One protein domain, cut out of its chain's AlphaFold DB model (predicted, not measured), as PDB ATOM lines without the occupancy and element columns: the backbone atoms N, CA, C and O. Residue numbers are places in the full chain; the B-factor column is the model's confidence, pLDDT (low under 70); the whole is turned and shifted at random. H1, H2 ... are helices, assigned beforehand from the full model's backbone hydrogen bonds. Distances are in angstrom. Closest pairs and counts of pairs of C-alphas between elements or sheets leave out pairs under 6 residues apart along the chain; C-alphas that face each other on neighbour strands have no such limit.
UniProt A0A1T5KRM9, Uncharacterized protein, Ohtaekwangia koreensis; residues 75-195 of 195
ATOM      1  N   ASN A  75     200.918 213.976 195.747       95.88
ATOM      2  CA  ASN A  75     202.242 213.355 195.792       95.88
ATOM      3  C   ASN A  75     202.285 211.934 195.205       95.88
ATOM      4  O   ASN A  75     203.373 211.463 194.890       95.88
ATOM      5  N   LEU A  76     201.140 211.261 195.041       97.44
ATOM      6  CA  LEU A  76     201.070 209.918 194.452       97.44
ATOM      7  C   LEU A  76     200.665 209.921 192.979       97.44
ATOM      8  O   LEU A  76     200.812 208.902 192.311       97.44
ATOM      9  N   LYS A  77     200.183 211.044 192.433       98.00
ATOM     10  CA  LYS A  77     199.630 211.075 191.069       98.00
ATOM     11  C   LYS A  77     200.632 210.654 189.992       98.00
ATOM     12  O   LYS A  77     200.242 209.967 189.056       98.00
ATOM     13  N   ASN A  78     201.906 211.020 190.135       97.19
ATOM     14  CA  ASN A  78     202.950 210.617 189.184       97.19
ATOM     15  C   ASN A  78     203.292 209.125 189.283       97.19
ATOM     16  O   ASN A  78     203.561 208.498 188.265       97.19
ATOM     17  N   GLU A  79     203.272 208.562 190.492       97.81
ATOM     18  CA  GLU A  79     203.524 207.133 190.703       97.81
ATOM     19  C   GLU A  79     202.378 206.299 190.128       97.81
ATOM     20  O   GLU A  79     202.580 205.364 189.359       97.81
ATOM     21  N   LEU A  80     201.147 206.718 190.423       98.50
ATOM     22  CA  LEU A  80     199.947 206.108 189.873       98.50
ATOM     23  C   LEU A  80     199.921 206.237 188.349       98.50
ATOM     24  O   LEU A  80     199.653 205.256 187.672       98.50
ATOM     25  N   SER A  81     200.257 207.398 187.786       98.50
ATOM     26  CA  SER A  81     200.333 207.581 186.332       98.50
ATOM     27  C   SER A  81     201.208 206.516 185.660       98.50
ATOM     28  O   SER A  81     200.757 205.858 184.721       98.50
ATOM     29  N   GLN A  82     202.416 206.292 186.186       98.06
ATOM     30  CA  GLN A  82     203.331 205.269 185.679       98.06
ATOM     31  C   GLN A  82     202.737 203.866 185.822       98.06
ATOM     32  O   GLN A  82     202.762 203.092 184.864       98.06
ATOM     33  N   LEU A  83     202.157 203.558 186.985       97.62
ATOM     34  CA  LEU A  83     201.522 202.273 187.261       97.62
ATOM     35  C   LEU A  83     200.358 201.987 186.297       97.62
ATOM     36  O   LEU A  83     200.365 200.966 185.618       97.62
ATOM     37  N   TYR A  84     199.386 202.894 186.164       97.56
ATOM     38  CA  TYR A  84     198.245 202.707 185.256       97.56
ATOM     39  C   TYR A  84     198.682 202.648 183.787       97.56
ATOM     40  O   TYR A  84     198.133 201.850 183.025       97.56
ATOM     41  N   ALA A  85     199.673 203.451 183.378       97.25
ATOM     42  CA  ALA A  85     200.214 203.392 182.021       97.25
ATOM     43  C   ALA A  85     200.903 202.048 181.742       97.25
ATOM     44  O   ALA A  85     200.742 201.492 180.655       97.25
ATOM     45  N   SER A  86     201.634 201.508 182.718       95.56
ATOM     46  CA  SER A  86     202.283 200.203 182.613       95.56
ATOM     47  C   SER A  86     201.258 199.067 182.521       95.56
ATOM     48  O   SER A  86     201.292 198.308 181.549       95.56
ATOM     49  N   ILE A  87     200.265 199.022 183.419       94.38
ATOM     50  CA  ILE A  87     199.185 198.020 183.380       94.38
ATOM     51  C   ILE A  87     198.436 198.076 182.039       94.38
ATOM     52  O   ILE A  87     198.233 197.045 181.395       94.38
ATOM     53  N   LEU A  88     198.064 199.270 181.562       94.38
ATOM     54  CA  LEU A  88     197.417 199.425 180.256       94.38
ATOM     55  C   LEU A  88     198.344 198.982 179.107       94.38
ATOM     56  O   LEU A  88     197.917 198.274 178.194       94.38
ATOM     57  N   GLY A  89     199.619 199.380 179.153       93.06
ATOM     58  CA  GLY A  89     200.620 199.132 178.116       93.06
ATOM     59  C   GLY A  89     201.012 197.664 177.943       93.06
ATOM     60  O   GLY A  89     201.281 197.240 176.818       93.06
ATOM     61  N   GLN A  90     200.989 196.882 179.024       86.56
ATOM     62  CA  GLN A  90     201.225 195.434 179.011       86.56
ATOM     63  C   GLN A  90     200.037 194.640 178.433       86.56
ATOM     64  O   GLN A  90     200.088 193.414 178.357       86.56
ATOM     65  N   GLY A  91     198.951 195.316 178.031       68.81
ATOM     66  CA  GLY A  91     197.677 194.659 177.736       68.81
ATOM     67  C   GLY A  91     197.060 194.035 178.994       68.81
ATOM     68  O   GLY A  91     196.278 193.092 178.889       68.81
ATOM     69  N   GLY A  92     197.450 194.547 180.171       50.84
ATOM     70  CA  GLY A  92     197.353 193.939 181.503       50.84
ATOM     71  C   GLY A  92     195.948 193.744 182.063       50.84
ATOM     72  O   GLY A  92     195.787 193.302 183.193       50.84
ATOM     73  N   SER A  93     194.912 193.969 181.268       51.28
ATOM     74  CA  SER A  93     193.648 193.287 181.474       51.28
ATOM     75  C   SER A  93     193.129 192.882 180.106       51.28
ATOM     76  O   SER A  93     192.666 193.706 179.322       51.28
ATOM     77  N   VAL A  94     193.158 191.580 179.820       53.56
ATOM     78  CA  VAL A  94     192.505 190.965 178.646       53.56
ATOM     79  C   VAL A  94     191.032 191.414 178.518       53.56
ATOM     80  O   VAL A  94     190.430 191.305 177.457       53.56
ATOM     81  N   ASN A  95     190.483 192.003 179.582       76.75
ATOM     82  CA  ASN A  95     189.219 192.702 179.629       76.75
ATOM     83  C   ASN A  95     189.400 194.241 179.684       76.75
ATOM     84  O   ASN A  95     189.750 194.821 180.715       76.75
ATOM     85  N   ALA A  96     189.116 194.914 178.572       87.44
ATOM     86  CA  ALA A  96     189.148 196.364 178.425       87.44
ATOM     87  C   ALA A  96     187.976 197.079 179.123       87.44
ATOM     88  O   ALA A  96     187.997 198.301 179.261       87.44
ATOM     89  N   ASN A  97     186.958 196.346 179.593       87.38
ATOM     90  CA  ASN A  97     185.756 196.936 180.182       87.38
ATOM     91  C   ASN A  97     186.068 197.799 181.410       87.38
ATOM     92  O   ASN A  97     185.377 198.789 181.636       87.38
ATOM     93  N   ILE A  98     187.104 197.455 182.182       91.00
ATOM     94  CA  ILE A  98     187.488 198.203 183.389       91.00
ATOM     95  C   ILE A  98     187.970 199.622 183.054       91.00
ATOM     96  O   ILE A  98     187.770 200.552 183.833       91.00
ATOM     97  N   TRP A  99     188.536 199.807 181.859       93.06
ATOM     98  CA  TRP A  99     188.991 201.097 181.339       93.06
ATOM     99  C   TRP A  99     187.854 201.908 180.711       93.06
ATOM    100  O   TRP A  99     187.932 203.132 180.632       93.06
ATOM    101  N   GLY A 100     186.778 201.236 180.304       91.06
ATOM    102  CA  GLY A 100     185.677 201.831 179.558       91.06
ATOM    103  C   GLY A 100     185.966 201.933 178.063       91.06
ATOM    104  O   GLY A 100     187.036 201.568 177.584       91.06
ATOM    105  N   LEU A 101     184.979 202.408 177.306       90.25
ATOM    106  CA  LEU A 101     185.090 202.565 175.855       90.25
ATOM    107  C   LEU A 101     185.600 203.969 175.505       90.25
ATOM    108  O   LEU A 101     185.085 204.942 176.051       90.25
ATOM    109  N   PRO A 102     186.512 204.138 174.531       91.75
ATOM    110  CA  PRO A 102     186.790 205.457 173.976       91.75
ATOM    111  C   PRO A 102     185.493 206.196 173.604       91.75
ATOM    112  O   PRO A 102     184.642 205.662 172.889       91.75
ATOM    113  N   GLY A 103     185.333 207.418 174.122       89.56
ATOM    114  CA  GLY A 103     184.124 208.242 173.968       89.56
ATOM    115  C   GLY A 103     183.086 208.071 175.083       89.56
ATOM    116  O   GLY A 103     182.169 208.884 175.189       89.56
ATOM    117  N   PHE A 104     183.244 207.068 175.949       88.44
ATOM    118  CA  PHE A 104     182.375 206.794 177.092       88.44
ATOM    119  C   PHE A 104     183.214 206.456 178.328       88.44
ATOM    120  O   PHE A 104     183.752 205.360 178.457       88.44
ATOM    121  N   LEU A 105     183.284 207.373 179.294       88.00
ATOM    122  CA  LEU A 105     184.003 207.149 180.552       88.00
ATOM    123  C   LEU A 105     183.188 206.268 181.525       88.00
ATOM    124  O   LEU A 105     182.731 206.718 182.576       88.00
ATOM    125  N   ASN A 106     182.949 205.013 181.140       88.06
ATOM    126  CA  ASN A 106     182.074 204.070 181.842       88.06
ATOM    127  C   ASN A 106     182.811 202.932 182.575       88.06
ATOM    128  O   ASN A 106     182.151 202.099 183.191       88.06
ATOM    129  N   GLY A 107     184.145 202.894 182.526       90.44
ATOM    130  CA  GLY A 107     184.966 201.965 183.305       90.44
ATOM    131  C   GLY A 107     185.521 202.620 184.571       90.44
ATOM    132  O   GLY A 107     185.998 203.754 184.511       90.44
ATOM    133  N   GLY A 108     185.472 201.916 185.706       92.56
ATOM    134  CA  GLY A 108     185.947 202.433 186.999       92.56
ATOM    135  C   GLY A 108     187.437 202.781 186.984       92.56
ATOM    136  O   GLY A 108     187.816 203.908 187.286       92.56
ATOM    137  N   THR A 109     188.275 201.868 186.494       95.00
ATOM    138  CA  THR A 109     189.717 202.091 186.325       95.00
ATOM    139  C   THR A 109     189.996 203.262 185.373       95.00
ATOM    140  O   THR A 109     190.877 204.081 185.623       95.00
ATOM    141  N   GLY A 110     189.201 203.421 184.309       96.06
ATOM    142  CA  GLY A 110     189.297 204.584 183.418       96.06
ATOM    143  C   GLY A 110     188.967 205.912 184.111       96.06
ATOM    144  O   GLY A 110     189.641 206.918 183.890       96.06
ATOM    145  N   GLN A 111     187.961 205.928 184.989       97.19
ATOM    146  CA  GLN A 111     187.634 207.100 185.810       97.19
ATOM    147  C   GLN A 111     188.773 207.445 186.773       97.19
ATOM    148  O   GLN A 111     189.092 208.624 186.942       97.19
ATOM    149  N   HIS A 112     189.428 206.436 187.350       97.62
ATOM    150  CA  HIS A 112     190.596 206.614 188.210       97.62
ATOM    151  C   HIS A 112     191.765 207.262 187.455       97.62
ATOM    152  O   HIS A 112     192.352 208.220 187.957       97.62
ATOM    153  N   VAL A 113     192.038 206.838 186.213       97.88
ATOM    154  CA  VAL A 113     193.028 207.492 185.335       97.88
ATOM    155  C   VAL A 113     192.695 208.967 185.119       97.88
ATOM    156  O   VAL A 113     193.563 209.824 185.266       97.88
ATOM    157  N   VAL A 114     191.436 209.294 184.808       97.94
ATOM    158  CA  VAL A 114     191.018 210.693 184.610       97.94
ATOM    159  C   VAL A 114     191.188 211.518 185.894       97.94
ATOM    160  O   VAL A 114     191.596 212.678 185.825       97.94
ATOM    161  N   ALA A 115     190.957 210.924 187.068       97.62
ATOM    162  CA  ALA A 115     191.146 211.584 188.362       97.62
ATOM    163  C   ALA A 115     192.616 211.942 188.671       97.62
ATOM    164  O   ALA A 115     192.872 212.860 189.456       97.62
ATOM    165  N   LEU A 116     193.590 211.283 188.031       98.31
ATOM    166  CA  LEU A 116     195.009 211.656 188.125       98.31
ATOM    167  C   LEU A 116     195.309 212.999 187.440       98.31
ATOM    168  O   LEU A 116     196.312 213.646 187.756       98.31
ATOM    169  N   GLY A 117     194.437 213.456 186.538       97.38
ATOM    170  CA  GLY A 117     194.590 214.727 185.842       97.38
ATOM    171  C   GLY A 117     195.899 214.798 185.052       97.38
ATOM    172  O   GLY A 117     196.359 213.807 184.494       97.38
ATOM    173  N   GLN A 118     196.526 215.976 185.012       95.94
ATOM    174  CA  GLN A 118     197.699 216.235 184.163       95.94
ATOM    175  C   GLN A 118     198.920 215.345 184.447       95.94
ATOM    176  O   GLN A 118     199.818 215.282 183.607       95.94
ATOM    177  N   ALA A 119     198.961 214.632 185.576       97.44
ATOM    178  CA  ALA A 119     200.033 213.681 185.864       97.44
ATOM    179  C   ALA A 119     200.156 212.595 184.780       97.44
ATOM    180  O   ALA A 119     201.268 212.172 184.479       97.44
ATOM    181  N   ILE A 120     199.046 212.223 184.124       97.94
ATOM    182  CA  ILE A 120     199.049 211.165 183.104       97.94
ATOM    183  C   ILE A 120     199.764 211.550 181.811       97.94
ATOM    184  O   ILE A 120     200.102 210.677 181.016       97.94
ATOM    185  N   VAL A 121     199.978 212.851 181.566       96.38
ATOM    186  CA  VAL A 121     200.370 213.361 180.244       96.38
ATOM    187  C   VAL A 121     201.646 212.699 179.748       96.38
ATOM    188  O   VAL A 121     201.686 212.235 178.612       96.38
ATOM    189  N   LYS A 122     202.676 212.611 180.593       95.19
ATOM    190  CA  LYS A 122     203.964 212.026 180.210       95.19
ATOM    191  C   LYS A 122     203.832 210.533 179.896       95.19
ATOM    192  O   LYS A 122     204.232 210.101 178.815       95.19
ATOM    193  N   ASP A 123     203.271 209.759 180.821       97.62
ATOM    194  CA  ASP A 123     203.305 208.296 180.738       97.62
ATOM    195  C   ASP A 123     202.315 207.767 179.692       97.62
ATOM    196  O   ASP A 123     202.669 206.910 178.883       97.62
ATOM    197  N   PHE A 124     201.121 208.358 179.585       97.69
ATOM    198  CA  PHE A 124     200.138 207.972 178.566       97.69
ATOM    199  C   PHE A 124     200.531 208.443 177.162       97.69
ATOM    200  O   PHE A 124     200.191 207.775 176.185       97.69
ATOM    201  N   SER A 125     201.305 209.529 177.023       96.88
ATOM    202  CA  SER A 125     201.840 209.928 175.710       96.88
ATOM    203  C   SER A 125     202.743 208.850 175.110       96.88
ATOM    204  O   SER A 125     202.731 208.644 173.895       96.88
ATOM    205  N   SER A 126     203.484 208.111 175.945       95.12
ATOM    206  CA  SER A 126     204.329 207.000 175.482       95.12
ATOM    207  C   SER A 126     203.514 205.857 174.857       95.12
ATOM    208  O   SER A 126     203.979 205.187 173.933       95.12
ATOM    209  N   LEU A 127     202.256 205.689 175.284       96.81
ATOM    210  CA  LEU A 127     201.346 204.660 174.783       96.81
ATOM    211  C   LEU A 127     200.705 205.020 173.437       96.81
ATOM    212  O   LEU A 127     200.132 204.143 172.793       96.81
ATOM    213  N   LEU A 128     200.840 206.259 172.949       96.81
ATOM    214  CA  LEU A 128     200.259 206.690 171.666       96.81
ATOM    215  C   LEU A 128     200.888 206.020 170.429       96.81
ATOM    216  O   LEU A 128     200.414 206.211 169.307       96.81
ATOM    217  N   GLN A 129     201.961 205.251 170.618       94.44
ATOM    218  CA  GLN A 129     202.573 204.409 169.585       94.44
ATOM    219  C   GLN A 129     202.257 202.916 169.770       94.44
ATOM    220  O   GLN A 129     202.612 202.101 168.921       94.44
ATOM    221  N   ASN A 130     201.581 202.536 170.858       94.50
ATOM    222  CA  ASN A 130     201.301 201.141 171.173       94.50
ATOM    223  C   ASN A 130     200.087 200.631 170.375       94.50
ATOM    224  O   ASN A 130     198.935 200.989 170.634       94.50
ATOM    225  N   THR A 131     200.352 199.776 169.387       93.38
ATOM    226  CA  THR A 131     199.336 199.182 168.506       93.38
ATOM    227  C   THR A 131     198.725 197.891 169.050       93.38
ATOM    228  O   THR A 131     197.970 197.245 168.325       93.38
ATOM    229  N   GLY A 132     199.049 197.492 170.284       91.69
ATOM    230  CA  GLY A 132     198.479 196.309 170.921       91.69
ATOM    231  C   GLY A 132     196.956 196.393 170.982       91.69
ATOM    232  O   GLY A 132     196.400 197.422 171.368       91.69
ATOM    233  N   SER A 133     196.280 195.328 170.557       89.50
ATOM    234  CA  SER A 133     194.820 195.239 170.601       89.50
ATOM    235  C   SER A 133     194.331 195.074 172.034       89.50
ATOM    236  O   SER A 133     194.970 194.388 172.830       89.50
ATOM    237  N   VAL A 134     193.161 195.631 172.330       88.56
ATOM    238  CA  VAL A 134     192.426 195.327 173.561       88.56
ATOM    239  C   VAL A 134     191.155 194.550 173.225       88.56
ATOM    240  O   VAL A 134     190.669 194.606 172.093       88.56
ATOM    241  N   TYR A 135     190.614 193.816 174.192       84.94
ATOM    242  CA  TYR A 135     189.412 193.010 174.001       84.94
ATOM    243  C   TYR A 135     188.350 193.376 175.030       84.94
ATOM    244  O   TYR A 135     188.659 193.592 176.196       84.94
ATOM    245  N   TYR A 136     187.099 193.472 174.590       84.81
ATOM    246  CA  TYR A 136     185.962 193.748 175.463       84.81
ATOM    247  C   TYR A 136     185.105 192.491 175.601       84.81
ATOM    248  O   TYR A 136     184.845 191.789 174.619       84.81
ATOM    249  N   GLU A 137     184.620 192.237 176.812       77.31
ATOM    250  CA  GLU A 137     183.801 191.072 177.153       77.31
ATOM    251  C   GLU A 137     182.362 191.471 177.503       77.31
ATOM    252  O   GLU A 137     182.092 192.590 177.933       77.31
ATOM    253  N   GLY A 138     181.401 190.563 177.317       73.62
ATOM    254  CA  GLY A 138     179.995 190.807 177.658       73.62
ATOM    255  C   GLY A 138     179.113 191.219 176.475       73.62
ATOM    256  O   GLY A 138     179.307 190.752 175.356       73.62
ATOM    257  N   SER A 139     178.063 192.005 176.740       67.38
ATOM    258  CA  SER A 139     176.909 192.129 175.833       67.38
ATOM    259  C   SER A 139     177.067 193.203 174.743       67.38
ATOM    260  O   SER A 139     177.383 192.882 173.599       67.38
ATOM    261  N   ARG A 140     176.816 194.480 175.054       61.94
ATOM    262  CA  ARG A 140     176.735 195.572 174.067       61.94
ATOM    263  C   ARG A 140     178.058 196.293 173.864       61.94
ATOM    264  O   ARG A 140     178.441 196.554 172.725       61.94
ATOM    265  N   GLU A 141     178.770 196.558 174.947       60.06
ATOM    266  CA  GLU A 141     180.073 197.217 174.955       60.06
ATOM    267  C   GLU A 141     181.108 196.360 174.224       60.06
ATOM    268  O   GLU A 141     181.888 196.880 173.433       60.06
ATOM    269  N   ALA A 142     181.035 195.035 174.386       61.47
ATOM    270  CA  ALA A 142     181.848 194.086 173.635       61.47
ATOM    271  C   ALA A 142     181.547 194.105 172.137       61.47
ATOM    272  O   ALA A 142     182.463 194.091 171.318       61.47
ATOM    273  N   MET A 143     180.268 194.184 171.758       64.94
ATOM    274  CA  MET A 143     179.875 194.240 170.351       64.94
ATOM    275  C   MET A 143     180.403 195.512 169.677       64.94
ATOM    276  O   MET A 143     180.916 195.438 168.564       64.94
ATOM    277  N   GLN A 144     180.327 196.663 170.353       65.81
ATOM    278  CA  GLN A 144     180.855 197.924 169.829       65.81
ATOM    279  C   GLN A 144     182.389 197.973 169.871       65.81
ATOM    280  O   GLN A 144     183.017 198.253 168.853       65.81
ATOM    281  N   GLY A 145     182.998 197.657 171.016       62.62
ATOM    282  CA  GLY A 145     184.446 197.697 171.214       62.62
ATOM    283  C   GLY A 145     185.200 196.741 170.293       62.62
ATOM    284  O   GLY A 145     186.148 197.150 169.619       62.62
ATOM    285  N   ASN A 146     184.727 195.497 170.166       69.62
ATOM    286  CA  ASN A 146     185.348 194.512 169.278       69.62
ATOM    287  C   ASN A 146     185.083 194.826 167.798       69.62
ATOM    288  O   ASN A 146     185.949 194.580 166.961       69.62
ATOM    289  N   ALA A 147     183.933 195.426 167.457       76.56
ATOM    290  CA  ALA A 147     183.686 195.893 166.091       76.56
ATOM    291  C   ALA A 147     184.624 197.040 165.686       76.56
ATOM    292  O   ALA A 147     184.998 197.128 164.518       76.56
ATOM    293  N   TYR A 148     185.003 197.904 166.630       86.06
ATOM    294  CA  TYR A 148     185.862 199.065 166.375       86.06
ATOM    295  C   TYR A 148     187.352 198.698 166.447       86.06
ATOM    296  O   TYR A 148     188.192 199.469 165.980       86.06
ATOM    297  N   LYS A 149     187.682 197.509 166.980       89.00
ATOM    298  CA  LYS A 149     189.049 196.983 167.121       89.00
ATOM    299  C   LYS A 149     189.963 197.981 167.830       89.00
ATOM    300  O   LYS A 149     190.998 198.383 167.294       89.00
ATOM    301  N   TYR A 150     189.532 198.440 169.003       91.69
ATOM    302  CA  TYR A 150     190.325 199.376 169.790       91.69
ATOM    303  C   TYR A 150     191.692 198.791 170.163       91.69
ATOM    304  O   TYR A 150     191.856 197.589 170.384       91.69
ATOM    305  N   ARG A 151     192.672 199.683 170.238       93.75
ATOM    306  CA  ARG A 151     194.063 199.421 170.607       93.75
ATOM    307  C   ARG A 151     194.425 200.233 171.841       93.75
ATOM    308  O   ARG A 151     193.765 201.221 172.153       93.75
ATOM    309  N   ILE A 152     195.529 199.879 172.482       95.00
ATOM    310  CA  ILE A 152     196.072 200.597 173.640       95.00
ATOM    311  C   ILE A 152     196.211 202.099 173.349       95.00
ATOM    312  O   ILE A 152     195.737 202.918 174.136       95.00
ATOM    313  N   LYS A 153     196.758 202.480 172.185       96.00
ATOM    314  CA  LYS A 153     196.858 203.895 171.791       96.00
ATOM    315  C   LYS A 153     195.512 204.614 171.669       96.00
ATOM    316  O   LYS A 153     195.456 205.810 171.933       96.00
ATOM    317  N   ASP A 154     194.439 203.903 171.305       96.00
ATOM    318  CA  ASP A 154     193.101 204.491 171.188       96.00
ATOM    319  C   ASP A 154     192.554 204.859 172.583       96.00
ATOM    320  O   ASP A 154     191.966 205.928 172.755       96.00
ATOM    321  N   LEU A 155     192.791 204.007 173.593       95.88
ATOM    322  CA  LEU A 155     192.440 204.288 174.992       95.88
ATOM    323  C   LEU A 155     193.310 205.412 175.562       95.88
ATOM    324  O   LEU A 155     192.791 206.350 176.166       95.88
ATOM    325  N   ALA A 156     194.624 205.354 175.331       97.25
ATOM    326  CA  ALA A 156     195.548 206.375 175.811       97.25
ATOM    327  C   ALA A 156     195.209 207.768 175.260       97.25
ATOM    328  O   ALA A 156     195.174 208.740 176.014       97.25
ATOM    329  N   ALA A 157     194.892 207.861 173.965       97.88
ATOM    330  CA  ALA A 157     194.469 209.105 173.334       97.88
ATOM    331  C   ALA A 157     193.159 209.643 173.917       97.88
ATOM    332  O   ALA A 157     193.071 210.834 174.209       97.88
ATOM    333  N   PHE A 158     192.176 208.769 174.155       97.62
ATOM    334  CA  PHE A 158     190.926 209.158 174.804       97.62
ATOM    335  C   PHE A 158     191.160 209.742 176.207       97.62
ATOM    336  O   PHE A 158     190.635 210.816 176.512       97.62
ATOM    337  N   PHE A 159     191.968 209.091 177.051       98.06
ATOM    338  CA  PHE A 159     192.262 209.603 178.394       98.06
ATOM    339  C   PHE A 159     193.031 210.924 178.369       98.06
ATOM    340  O   PHE A 159     192.659 211.851 179.088       98.06
ATOM    341  N   LEU A 160     194.046 211.048 177.508       97.94
ATOM    342  CA  LEU A 160     194.793 212.296 177.329       97.94
ATOM    343  C   LEU A 160     193.876 213.437 176.891       97.94
ATOM    344  O   LEU A 160     193.889 214.501 177.504       97.94
ATOM    345  N   ALA A 161     193.048 213.212 175.871       96.75
ATOM    346  CA  ALA A 161     192.104 214.215 175.399       96.75
ATOM    347  C   ALA A 161     191.097 214.624 176.483       96.75
ATOM    348  O   ALA A 161     190.846 215.814 176.671       96.75
ATOM    349  N   THR A 162     190.581 213.651 177.241       96.75
ATOM    350  CA  THR A 162     189.634 213.889 178.339       96.75
ATOM    351  C   THR A 162     190.258 214.751 179.434       96.75
ATOM    352  O   THR A 162     189.683 215.764 179.826       96.75
ATOM    353  N   VAL A 163     191.452 214.387 179.906       96.88
ATOM    354  CA  VAL A 163     192.157 215.112 180.974       96.88
ATOM    355  C   VAL A 163     192.574 216.516 180.543       96.88
ATOM    356  O   VAL A 163     192.519 217.451 181.342       96.88
ATOM    357  N   LEU A 164     193.000 216.674 179.291       94.81
ATOM    358  CA  LEU A 164     193.453 217.957 178.756       94.81
ATOM    359  C   LEU A 164     192.310 218.826 178.230       94.81
ATOM    360  O   LEU A 164     192.557 219.947 177.788       94.81
ATOM    361  N   ASN A 165     191.073 218.323 178.283       93.56
ATOM    362  CA  ASN A 165     189.895 218.973 177.722       93.56
ATOM    363  C   ASN A 165     190.094 219.366 176.240       93.56
ATOM    364  O   ASN A 165     189.698 220.447 175.799       93.56
ATOM    365  N   ILE A 166     190.750 218.487 175.478       92.38
ATOM    366  CA  ILE A 166     190.953 218.627 174.035       92.38
ATOM    367  C   ILE A 166     189.800 217.894 173.334       92.38
ATOM    368  O   ILE A 166     189.544 216.734 173.663       92.38
ATOM    369  N   PRO A 167     189.099 218.521 172.369       89.56
ATOM    370  CA  PRO A 167     188.102 217.820 171.566       89.56
ATOM    371  C   PRO A 167     188.712 216.590 170.888       89.56
ATOM    372  O   PRO A 167     189.767 216.697 170.268       89.56
ATOM    373  N   TYR A 168     188.047 215.441 171.010       89.25
ATOM    374  CA  TYR A 168     188.525 214.180 170.451       89.25
ATOM    375  C   TYR A 168     187.374 213.368 169.874       89.25
ATOM    376  O   TYR A 168     186.395 213.068 170.566       89.25
ATOM    377  N   THR A 169     187.495 213.018 168.598       92.44
ATOM    378  CA  THR A 169     186.484 212.258 167.866       92.44
ATOM    379  C   THR A 169     186.859 210.786 167.803       92.44
ATOM    380  O   THR A 169     187.909 210.400 167.296       92.44
ATOM    381  N   VAL A 170     185.958 209.925 168.272       89.38
ATOM    382  CA  VAL A 170     186.160 208.475 168.221       89.38
ATOM    383  C   VAL A 170     185.578 207.918 166.928       89.38
ATOM    384  O   VAL A 170     184.378 207.666 166.814       89.38
ATOM    385  N   TYR A 171     186.447 207.717 165.941       92.75
ATOM    386  CA  TYR A 171     186.080 207.104 164.669       92.75
ATOM    387  C   TYR A 171     185.987 205.577 164.761       92.75
ATOM    388  O   TYR A 171     186.718 204.921 165.508       92.75
ATOM    389  N   LYS A 172     185.106 204.991 163.944       90.62
ATOM    390  CA  LYS A 172     184.974 203.534 163.823       90.62
ATOM    391  C   LYS A 172     186.186 202.895 163.146       90.62
ATOM    392  O   LYS A 172     186.647 201.847 163.596       90.62
ATOM    393  N   GLU A 173     186.688 203.524 162.089       93.00
ATOM    394  CA  GLU A 173     187.798 202.988 161.305       93.00
ATOM    395  C   GLU A 173     189.142 203.289 161.993       93.00
ATOM    396  O   GLU A 173     189.361 204.430 162.423       93.00
ATOM    397  N   PRO A 174     190.038 202.292 162.141       93.19
ATOM    398  CA  PRO A 174     191.332 202.474 162.798       93.19
ATOM    399  C   PRO A 174     192.202 203.568 162.176       93.19
ATOM    400  O   PRO A 174     192.888 204.277 162.906       93.19
ATOM    401  N   GLU A 175     192.161 203.729 160.855       94.81
ATOM    402  CA  GLU A 175     192.963 204.711 160.123       94.81
ATOM    403  C   GLU A 175     192.533 206.144 160.461       94.81
ATOM    404  O   GLU A 175     193.374 206.993 160.739       94.81
ATOM    405  N   SER A 176     191.225 206.405 160.543       96.50
ATOM    406  CA  SER A 176     190.712 207.722 160.946       96.50
ATOM    407  C   SER A 176     191.027 208.046 162.408       96.50
ATOM    408  O   SER A 176     191.272 209.200 162.748       96.50
ATOM    409  N   ARG A 177     191.061 207.038 163.292       95.94
ATOM    410  CA  ARG A 177     191.562 207.242 164.661       95.94
ATOM    411  C   ARG A 177     193.053 207.549 164.678       95.94
ATOM    412  O   ARG A 177     193.484 208.353 165.492       95.94
ATOM    413  N   ASP A 178     193.834 206.937 163.794       96.81
ATOM    414  CA  ASP A 178     195.270 207.203 163.707       96.81
ATOM    415  C   ASP A 178     195.541 208.654 163.304       96.81
ATOM    416  O   ASP A 178     196.387 209.299 163.919       96.81
ATOM    417  N   GLU A 179     194.769 209.199 162.363       96.50
ATOM    418  CA  GLU A 179     194.819 210.622 162.004       96.50
ATOM    419  C   GLU A 179     194.469 211.537 163.191       96.50
ATOM    420  O   GLU A 179     195.197 212.494 163.464       96.50
ATOM    421  N   GLU A 180     193.409 211.216 163.942       96.31
ATOM    422  CA  GLU A 180     193.018 211.966 165.146       96.31
ATOM    423  C   GLU A 180     194.114 211.926 166.226       96.31
ATOM    424  O   GLU A 180     194.444 212.944 166.843       96.31
ATOM    425  N   ILE A 181     194.736 210.761 166.428       96.94
ATOM    426  CA  ILE A 181     195.847 210.571 167.369       96.94
ATOM    427  C   ILE A 181     197.072 211.388 166.944       96.94
ATOM    428  O   ILE A 181     197.726 211.993 167.796       96.94
ATOM    429  N   GLU A 182     197.396 211.451 165.650       95.81
ATOM    430  CA  GLU A 182     198.478 212.312 165.159       95.81
ATOM    431  C   GLU A 182     198.162 213.801 165.370       95.81
ATOM    432  O   GLU A 182     199.036 214.563 165.794       95.81
ATOM    433  N   GLY A 183     196.907 214.217 165.172       93.50
ATOM    434  CA  GLY A 183     196.444 215.563 165.521       93.50
ATOM    435  C   GLY A 183     196.633 215.880 167.010       93.50
ATOM    436  O   GLY A 183     197.178 216.930 167.367       93.50
ATOM    437  N   LEU A 184     196.269 214.939 167.888       93.94
ATOM    438  CA  LEU A 184     196.485 215.051 169.332       93.94
ATOM    439  C   LEU A 184     197.979 215.176 169.676       93.94
ATOM    440  O   LEU A 184     198.352 216.081 170.424       93.94
ATOM    441  N   LYS A 185     198.852 214.341 169.092       93.31
ATOM    442  CA  LYS A 185     200.317 214.413 169.286       93.31
ATOM    443  C   LYS A 185     200.880 215.785 168.915       93.31
ATOM    444  O   LYS A 185     201.725 216.325 169.629       93.31
ATOM    445  N   GLN A 186     200.408 216.379 167.820       89.44
ATOM    446  CA  GLN A 186     200.840 217.717 167.411       89.44
ATOM    447  C   GLN A 186     200.430 218.795 168.422       89.44
ATOM    448  O   GLN A 186     201.216 219.706 168.685       89.44
ATOM    449  N   ASN A 187     199.229 218.697 168.998       86.00
ATOM    450  CA  ASN A 187     198.776 219.621 170.039       86.00
ATOM    451  C   ASN A 187     199.591 219.456 171.326       86.00
ATOM    452  O   ASN A 187     200.043 220.452 171.888       86.00
ATOM    453  N   LEU A 188     199.877 218.213 171.726       86.94
ATOM    454  CA  LEU A 188     200.738 217.922 172.873       86.94
ATOM    455  C   LEU A 188     202.134 218.540 172.706       86.94
ATOM    456  O   LEU A 188     202.628 219.215 173.602       86.94
ATOM    457  N   ASN A 189     202.750 218.395 171.532       82.31
ATOM    458  CA  ASN A 189     204.072 218.971 171.272       82.31
ATOM    459  C   ASN A 189     204.077 220.511 171.298       82.31
ATOM    460  O   ASN A 189     205.075 221.111 171.691       82.31
ATOM    461  N   LYS A 190     202.984 221.169 170.890       77.56
ATOM    462  CA  LYS A 190     202.876 222.642 170.912       77.56
ATOM    463  C   LYS A 190     202.751 223.201 172.329       77.56
ATOM    464  O   LYS A 190     203.339 224.241 172.623       77.56
ATOM    465  N   GLU A 191     201.978 222.525 173.165       72.06
ATOM    466  CA  GLU A 191     201.642 222.965 174.522       72.06
ATOM    467  C   GLU A 191     202.695 222.515 175.557       72.06
ATOM    468  O   GLU A 191     203.013 223.272 176.469       72.06
ATOM    469  N   TRP A 192     203.322 221.341 175.380       65.94
ATOM    470  CA  TRP A 192     204.292 220.766 176.330       65.94
ATOM    471  C   TRP A 192     205.743 220.696 175.823       65.94
ATOM    472  O   TRP A 192     206.644 220.466 176.623       65.94
ATOM    473  N   GLY A 193     206.013 220.954 174.539       54.59
ATOM    474  CA  GLY A 193     207.377 221.088 173.994       54.59
ATOM    475  C   GLY A 193     208.016 222.468 174.207       54.59
ATOM    476  O   GLY A 193     209.055 222.761 173.619       54.59
ATOM    477  N   ARG A 194     207.377 223.339 174.999       47.00
ATOM    478  CA  ARG A 194     207.840 224.700 175.331       47.00
ATOM    479  C   ARG A 194     208.530 224.820 176.697       47.00
ATOM    480  O   ARG A 194     208.838 225.943 177.088       47.00
ATOM    481  N   ASN A 195     208.784 223.705 177.382       38.66
ATOM    482  CA  ASN A 195     209.495 223.673 178.665       38.66
ATOM    483  C   ASN A 195     210.875 223.035 178.525       38.66
ATOM    484  O   ASN A 195     210.941 221.907 177.990       38.66
TER     485      ASN A 195
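Overview. This is residues 75 to 195 of the 195 residues of an uncharacterized protein of Ohtaekwangia koreensis (UniProt A0A1T5KRM9). Helix H5 is the core, with H2, H3 and H6 packed round it; H1 packs on H3, and H4 lies off at one end. The printed part has 121 residues with six named helices, H1 to H6, all helix; it is compact, radius of gyration of the C-alphas 13.4 A, spanning 44 by 31 by 22 A.

Along the chain. Find C-alpha 75 at (202.242, 213.355, 195.792); there H1, residues 75 to 89, begins, 22.7 A long. Next come H2, 108 to 115, H3, 117 to 129, 20.8 A, H4, 140 to 148, H5, 152 to 164, 18.3 A, and H6, 174 to 192, 26.2 A, ending at (204.292, 220.766, 176.330).

Arrangement. Start at the hub, H5: it touches H3, opposite ways at a shallow tilt of 28 degrees, closest C-alphas Leu 128 and Lys 153, 4.4 A. H1 touches H3, closest C-alphas Ser 81 and Ile 120, 5.0 A. Each O i to N i+4 pair is within hydrogen-bond range in H2, H4, H5 and H6, 10 of 11 in H1, 2 of 9 in H3, beside 7 of 10 O i to N i+3.

Size, cuts and confidence. The printed part has no cut; the H1 to H2 link is long. Confidence is under 70 at residues 91 to 94, 139 to 146 and 192 to 195.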